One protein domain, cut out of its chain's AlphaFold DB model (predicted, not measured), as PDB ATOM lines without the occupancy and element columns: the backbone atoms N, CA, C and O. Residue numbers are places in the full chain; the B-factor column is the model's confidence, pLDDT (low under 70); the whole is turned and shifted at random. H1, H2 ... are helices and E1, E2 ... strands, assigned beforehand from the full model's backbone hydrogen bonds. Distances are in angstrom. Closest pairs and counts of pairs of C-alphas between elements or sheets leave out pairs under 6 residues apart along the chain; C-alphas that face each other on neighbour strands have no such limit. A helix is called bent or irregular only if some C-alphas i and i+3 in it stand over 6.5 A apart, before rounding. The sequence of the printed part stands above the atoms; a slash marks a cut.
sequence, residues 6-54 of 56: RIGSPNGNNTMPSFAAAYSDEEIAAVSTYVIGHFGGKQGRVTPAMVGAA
ATOM      1  N   ARG A   6       9.434  29.445  -3.001       63.28
ATOM      2  CA  ARG A   6       9.852  30.288  -1.880       63.28
ATOM      3  C   ARG A   6      10.439  31.585  -2.416       63.28
ATOM      4  O   ARG A   6      11.521  31.565  -2.990       63.28
ATOM      5  N   ILE A   7       9.745  32.702  -2.205       67.62
ATOM      6  CA  ILE A   7      10.295  34.037  -2.463       67.62
ATOM      7  C   ILE A   7      10.652  34.666  -1.120       67.62
ATOM      8  O   ILE A   7       9.773  34.920  -0.294       67.62
ATOM      9  N   GLY A   8      11.940  34.917  -0.900       58.38
ATOM     10  CA  GLY A   8      12.383  35.742   0.219       58.38
ATOM     11  C   GLY A   8      11.998  37.198  -0.033       58.38
ATOM     12  O   GLY A   8      12.365  37.758  -1.064       58.38
ATOM     13  N   SER A   9      11.253  37.810   0.887       64.44
ATOM     14  CA  SER A   9      11.016  39.255   0.899       64.44
ATOM     15  C   SER A   9      11.580  39.866   2.187       64.44
ATOM     16  O   SER A   9      11.689  39.156   3.191       64.44
ATOM     17  N   PRO A  10      11.895  41.175   2.211       70.06
ATOM     18  CA  PRO A  10      12.370  41.861   3.418       70.06
ATOM     19  C   PRO A  10      11.435  41.722   4.632       70.06
ATOM     20  O   PRO A  10      11.889  41.832   5.764       70.06
ATOM     21  N   ASN A  11      10.147  41.433   4.398       69.12
ATOM     22  CA  ASN A  11       9.117  41.282   5.430       69.12
ATOM     23  C   ASN A  11       8.777  39.812   5.749       69.12
ATOM     24  O   ASN A  11       7.806  39.548   6.454       69.12
ATOM     25  N   GLY A  12       9.545  38.849   5.226       60.72
ATOM     26  CA  GLY A  12       9.336  37.415   5.441       60.72
ATOM     27  C   GLY A  12       9.271  36.604   4.145       60.72
ATOM     28  O   GLY A  12       9.185  37.143   3.039       60.72
ATOM     29  N   ASN A  13       9.331  35.279   4.288       68.62
ATOM     30  CA  ASN A  13       9.269  34.352   3.160       68.62
ATOM     31  C   ASN A  13       7.819  34.176   2.700       68.62
ATOM     32  O   ASN A  13       6.996  33.641   3.440       68.62
ATOM     33  N   ASN A  14       7.528  34.554   1.457       70.50
ATOM     34  CA  ASN A  14       6.285  34.181   0.796       70.50
ATOM     35  C   ASN A  14       6.454  32.776   0.214       70.50
ATOM     36  O   ASN A  14       7.218  32.556  -0.729       70.50
ATOM     37  N   THR A  15       5.760  31.817   0.817       68.88
ATOM     38  CA  THR A  15       5.703  30.424   0.367       68.88
ATOM     39  C   THR A  15       4.410  30.164  -0.380       68.88
ATOM     40  O   THR A  15       3.334  30.255   0.207       68.88
ATOM     41  N   MET A  16       4.517  29.751  -1.638       69.88
ATOM     42  CA  MET A  16       3.451  29.026  -2.317       69.88
ATOM     43  C   MET A  16       3.771  27.529  -2.188       69.88
ATOM     44  O   MET A  16       4.771  27.094  -2.765       69.88
ATOM     45  N   PRO A  17       3.017  26.751  -1.392       67.81
ATOM     46  CA  PRO A  17       3.254  25.317  -1.260       67.81
ATOM     47  C   PRO A  17       2.997  24.589  -2.586       67.81
ATOM     48  O   PRO A  17       2.225  25.058  -3.425       67.81
ATOM     49  N   SER A  18       3.650  23.439  -2.763       70.81
ATOM     50  CA  SER A  18       3.377  22.544  -3.888       70.81
ATOM     51  C   SER A  18       1.917  22.099  -3.857       70.81
ATOM     52  O   SER A  18       1.414  21.678  -2.814       70.81
ATOM     53  N   PHE A  19       1.256  22.159  -5.007       74.50
ATOM     54  CA  PHE A  19      -0.067  21.562  -5.219       74.50
ATOM     55  C   PHE A  19      -0.009  20.408  -6.227       74.50
ATOM     56  O   PHE A  19      -1.035  19.803  -6.531       74.50
ATOM     57  N   ALA A  20       1.196  20.068  -6.700       67.44
ATOM     58  CA  ALA A  20       1.464  19.005  -7.660       67.44
ATOM     59  C   ALA A  20       0.828  17.669  -7.245       67.44
ATOM     60  O   ALA A  20       0.204  16.988  -8.050       67.44
ATOM     61  N   ALA A  21       0.979  17.288  -5.979       69.38
ATOM     62  CA  ALA A  21       0.509  16.001  -5.479       69.38
ATOM     63  C   ALA A  21      -0.992  15.982  -5.134       69.38
ATOM     64  O   ALA A  21      -1.540  14.914  -4.884       69.38
ATOM     65  N   ALA A  22      -1.646  17.147  -5.083       75.00
ATOM     66  CA  ALA A  22      -3.044  17.271  -4.672       75.00
ATOM     67  C   ALA A  22      -4.028  17.234  -5.852       75.00
ATOM     68  O   ALA A  22      -5.207  16.974  -5.634       75.00
ATOM     69  N   TYR A  23      -3.550  17.495  -7.073       76.25
ATOM     70  CA  TYR A  23      -4.381  17.613  -8.268       76.25
ATOM     71  C   TYR A  23      -3.743  16.913  -9.472       76.25
ATOM     72  O   TYR A  23      -2.521  16.942  -9.654       76.25
ATOM     73  N   SER A  24      -4.592  16.318 -10.308       85.56
ATOM     74  CA  SER A  24      -4.221  15.781 -11.622       85.56
ATOM     75  C   SER A  24      -3.849  16.892 -12.610       85.56
ATOM     76  O   SER A  24      -4.151  18.072 -12.405       85.56
ATOM     77  N   ASP A  25      -3.193  16.524 -13.709       83.25
ATOM     78  CA  ASP A  25      -2.801  17.485 -14.745       83.25
ATOM     79  C   ASP A  25      -4.009  18.115 -15.439       83.25
ATOM     80  O   ASP A  25      -3.986  19.296 -15.794       83.25
ATOM     81  N   GLU A  26      -5.094  17.355 -15.563       86.94
ATOM     82  CA  GLU A  26      -6.384  17.808 -16.064       86.94
ATOM     83  C   GLU A  26      -6.999  18.881 -15.165       86.94
ATOM     84  O   GLU A  26      -7.449  19.921 -15.657       86.94
ATOM     85  N   GLU A  27      -6.992  18.665 -13.851       85.94
ATOM     86  CA  GLU A  27      -7.542  19.614 -12.879       85.94
ATOM     87  C   GLU A  27      -6.719  20.903 -12.835       85.94
ATOM     88  O   GLU A  27      -7.276  22.005 -12.879       85.94
ATOM     89  N   ILE A  28      -5.388  20.788 -12.838       86.00
ATOM     90  CA  ILE A  28      -4.495  21.953 -12.872       86.00
ATOM     91  C   ILE A  28      -4.682  22.740 -14.173       86.00
ATOM     92  O   ILE A  28      -4.737  23.975 -14.143       86.00
ATOM     93  N   ALA A  29      -4.826  22.064 -15.315       87.06
ATOM     94  CA  ALA A  29      -5.075  22.711 -16.601       87.06
ATOM     95  C   ALA A  29      -6.428  23.442 -16.629       87.06
ATOM     96  O   ALA A  29      -6.513  24.575 -17.122       87.06
ATOM     97  N   ALA A  30      -7.477  22.831 -16.070       87.62
ATOM     98  CA  ALA A  30      -8.810  23.422 -15.995       87.62
ATOM     99  C   ALA A  30      -8.824  24.687 -15.124       87.62
ATOM    100  O   ALA A  30      -9.278  25.741 -15.578       87.62
ATOM    101  N   VAL A  31      -8.264  24.618 -13.912       86.69
ATOM    102  CA  VAL A  31      -8.202  25.767 -12.992       86.69
ATOM    103  C   VAL A  31      -7.345  26.885 -13.577       86.69
ATOM    104  O   VAL A  31      -7.751  28.046 -13.563       86.69
ATOM    105  N   SER A  32      -6.192  26.553 -14.160       84.75
ATOM    106  CA  SER A  32      -5.303  27.553 -14.763       84.75
ATOM    107  C   SER A  32      -5.972  28.274 -15.933       84.75
ATOM    108  O   SER A  32      -5.909  29.499 -16.027       84.75
ATOM    109  N   THR A  33      -6.669  27.532 -16.798       85.31
ATOM    110  CA  THR A  33      -7.433  28.109 -17.914       85.31
ATOM    111  C   THR A  33      -8.546  29.023 -17.410       85.31
ATOM    112  O   THR A  33      -8.721  30.124 -17.934       85.31
ATOM    113  N   TYR A  34      -9.269  28.606 -16.366       86.31
ATOM    114  CA  TYR A  34     -10.302  29.433 -15.747       86.31
ATOM    115  C   TYR A  34      -9.724  30.744 -15.204       86.31
ATOM    116  O   TYR A  34     -10.251  31.809 -15.508       86.31
ATOM    117  N   VAL A  35      -8.612  30.697 -14.465       86.75
ATOM    118  CA  VAL A  35      -7.990  31.899 -13.888       86.75
ATOM    119  C   VAL A  35      -7.519  32.870 -14.974       86.75
ATOM    120  O   VAL A  35      -7.770  34.073 -14.875       86.75
ATOM    121  N   ILE A  36      -6.882  32.364 -16.035       85.56
ATOM    122  CA  ILE A  36      -6.411  33.185 -17.163       85.56
ATOM    123  C   ILE A  36      -7.581  33.883 -17.866       85.56
ATOM    124  O   ILE A  36      -7.497  35.081 -18.148       85.56
ATOM    125  N   GLY A  37      -8.668  33.155 -18.126       85.00
ATOM    126  CA  GLY A  37      -9.848  33.709 -18.786       85.00
ATOM    127  C   GLY A  37     -10.629  34.674 -17.895       85.00
ATOM    128  O   GLY A  37     -10.996  35.759 -18.336       85.00
ATOM    129  N   HIS A  38     -10.858  34.297 -16.637       83.94
ATOM    130  CA  HIS A  38     -11.742  35.014 -15.720       83.94
ATOM    131  C   HIS A  38     -11.084  36.249 -15.091       83.94
ATOM    132  O   HIS A  38     -11.722  37.291 -14.989       83.94
ATOM    133  N   PHE A  39      -9.810  36.157 -14.698       82.44
ATOM    134  CA  PHE A  39      -9.092  37.260 -14.044       82.44
ATOM    135  C   PHE A  39      -8.062  37.925 -14.954       82.44
ATOM    136  O   PHE A  39      -7.780  39.111 -14.808       82.44
ATOM    137  N   GLY A  40      -7.483  37.175 -15.893       73.38
ATOM    138  CA  GLY A  40      -6.468  37.702 -16.802       73.38
ATOM    139  C   GLY A  40      -7.036  38.454 -18.003       73.38
ATOM    140  O   GLY A  40      -6.286  39.193 -18.639       73.38
ATOM    141  N   GLY A  41      -8.314  38.249 -18.352       76.31
ATOM    142  CA  GLY A  41      -8.923  38.794 -19.572       76.31
ATOM    143  C   GLY A  41      -8.245  38.311 -20.861       76.31
ATOM    144  O   GLY A  41      -8.398  38.926 -21.915       76.31
ATOM    145  N   LYS A  42      -7.453  37.233 -20.784       74.62
ATOM    146  CA  LYS A  42      -6.670  36.686 -21.898       74.62
ATOM    147  C   LYS A  42      -7.314  35.401 -22.395       74.62
ATOM    148  O   LYS A  42      -7.707  34.547 -21.607       74.62
ATOM    149  N   GLN A  43      -7.346  35.216 -23.711       69.06
ATOM    150  CA  GLN A  43      -7.698  33.932 -24.318       69.06
ATOM    151  C   GLN A  43      -6.465  33.022 -24.336       69.06
ATOM    152  O   GLN A  43      -5.804  32.858 -25.356       69.06
ATOM    153  N   GLY A  44      -6.114  32.478 -23.171       73.06
ATOM    154  CA  GLY A  44      -5.070  31.465 -23.029       73.06
ATOM    155  C   GLY A  44      -5.665  30.172 -22.489       73.06
ATOM    156  O   GLY A  44      -6.384  30.197 -21.492       73.06
ATOM    157  N   ARG A  45      -5.370  29.043 -23.142       83.00
ATOM    158  CA  ARG A  45      -5.775  27.709 -22.686       83.00
ATOM    159  C   ARG A  45      -4.548  26.924 -22.255       83.00
ATOM    160  O   ARG A  45      -3.614  26.768 -23.033       83.00
ATOM    161  N   VAL A  46      -4.579  26.421 -21.027       86.88
ATOM    162  CA  VAL A  46      -3.578  25.485 -20.510       86.88
ATOM    163  C   VAL A  46      -4.062  24.072 -20.814       86.88
ATOM    164  O   VAL A  46      -5.239  23.763 -20.622       86.88
ATOM    165  N   THR A  47      -3.179  23.221 -21.332       90.69
ATOM    166  CA  THR A  47      -3.475  21.806 -21.599       90.69
ATOM    167  C   THR A  47      -2.784  20.908 -20.570       90.69
ATOM    168  O   THR A  47      -1.755  21.313 -20.027       90.69
ATOM    169  N   PRO A  48      -3.282  19.682 -20.323       86.69
ATOM    170  CA  PRO A  48      -2.631  18.747 -19.400       86.69
ATOM    171  C   PRO A  48      -1.171  18.457 -19.780       86.69
ATOM    172  O   PRO A  48      -0.304  18.432 -18.920       86.69
ATOM    173  N   ALA A  49      -0.861  18.365 -21.078       85.31
ATOM    174  CA  ALA A  49       0.511  18.169 -21.552       85.31
ATOM    175  C   ALA A  49       1.455  19.328 -21.171       85.31
ATOM    176  O   ALA A  49       2.614  19.096 -20.841       85.31
ATOM    177  N   MET A  50       0.959  20.574 -21.177       85.31
ATOM    178  CA  MET A  50       1.732  21.730 -20.704       85.31
ATOM    179  C   MET A  50       1.966  21.681 -19.191       85.31
ATOM    180  O   MET A  50       2.977  22.193 -18.721       85.31
ATOM    181  N   VAL A  51       1.032  21.097 -18.434       83.94
ATOM    182  CA  VAL A  51       1.167  20.899 -16.987       83.94
ATOM    183  C   VAL A  51       2.203  19.817 -16.701       83.94
ATOM    184  O   VAL A  51       3.120  20.075 -15.928       83.94
ATOM    185  N   GLY A  52       2.114  18.666 -17.374       83.44
ATOM    186  CA  GLY A  52       3.085  17.577 -17.247       83.44
ATOM    187  C   GLY A  52       4.513  18.038 -17.550       83.44
ATOM    188  O   GLY A  52       5.403  17.835 -16.736       83.44
ATOM    189  N   ALA A  53       4.714  18.781 -18.643       83.50
ATOM    190  CA  ALA A  53       6.023  19.339 -18.998       83.50
ATOM    191  C   ALA A  53       6.563  20.393 -18.008       83.50
ATOM    192  O   ALA A  53       7.735  20.740 -18.079       83.50
ATOM    193  N   ALA A  54       5.721  20.944 -17.127       78.75
ATOM    194  CA  ALA A  54       6.103  21.937 -16.120       78.75
ATOM    195  C   ALA A  54       6.286  21.341 -14.710       78.75
ATOM    196  O   ALA A  54       6.475  22.104 -13.753       78.75
TER     197      ALA A  54
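This is residues 6 to 54 of the 56 residues of the protein "Cytochrome c" of Bradyrhizobium niftali (UniProt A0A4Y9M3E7). What is the shape? A small hairpin of two strands, E1 and E2, makes an arm whose residues 8 to 13 stick out free, and a short link joins it to a body made of one long helix, H1, with the small helix H2 packed at its beginning. After H1 the chain folds back beside that helix to reach H2. What are the parts? The printed part has 49 residues with two named strands and two named helices, in the order E1, E2, H1, H2; the sheet E1 - E2 is antiparallel and the class is mixed, helices and strands. How large is it? It is loose, with a radius of gyration of the C-alphas of 13.4 A and spans of 35 by 27 by 16 A.

Where is the sheet? E1 is residues 6 to 9, 9.5 A from first to last C-alpha, and begins with C-alpha 6 at (9.852, 30.288, -1.880). E2 is residues 12 to 16, 12.9 A long. Where are the helices? H1 is residues 25 to 38, 19.7 A long, with C-alpha 25 at (-2.801, 17.485, -14.745). H2 is residues 48 to 52, 6.2 A long, and ends with C-alpha 52 at (3.085, 17.577, -17.247).

How do the strands pair? E1 and E2 form a hairpin of antiparallel neighbours, with 153 degrees between their directions. The C-alphas of Gly 8 and Asn 13 face each other at 4.5 A, and N 7 and O 14 are within hydrogen-bond range at 2.9 A, as are N 12 and O 9 at 3.0 A. How do the helices meet? H1 touches H2 with residues 25 to 29 alone; the closest C-alphas are those of Asp 25 and Pro 48, 4.8 A apart, and the centres are 11.2 A apart. In H1 and H2 every O i to N i+4 pair is within hydrogen-bond range, and neither helix is bent. What stays apart? E1 is apart from H1 and from H2, and E2 is apart from H2.

How far does it reach? The two C-alphas farthest apart are those of Asn 11 and Ala 49, at 36.6 A. Is it continuous? The printed part runs from 6 to 54 and has no cut; the link E1 to E2 is tight, the links E2 to H1 and H1 to H2 are short, and no link is long. Where is confidence low? The mean pLDDT of the printed part is 77.9, and residues 6 to 9, 11 to 13, 15 to 17, 20 to 21 and 43 are under 70.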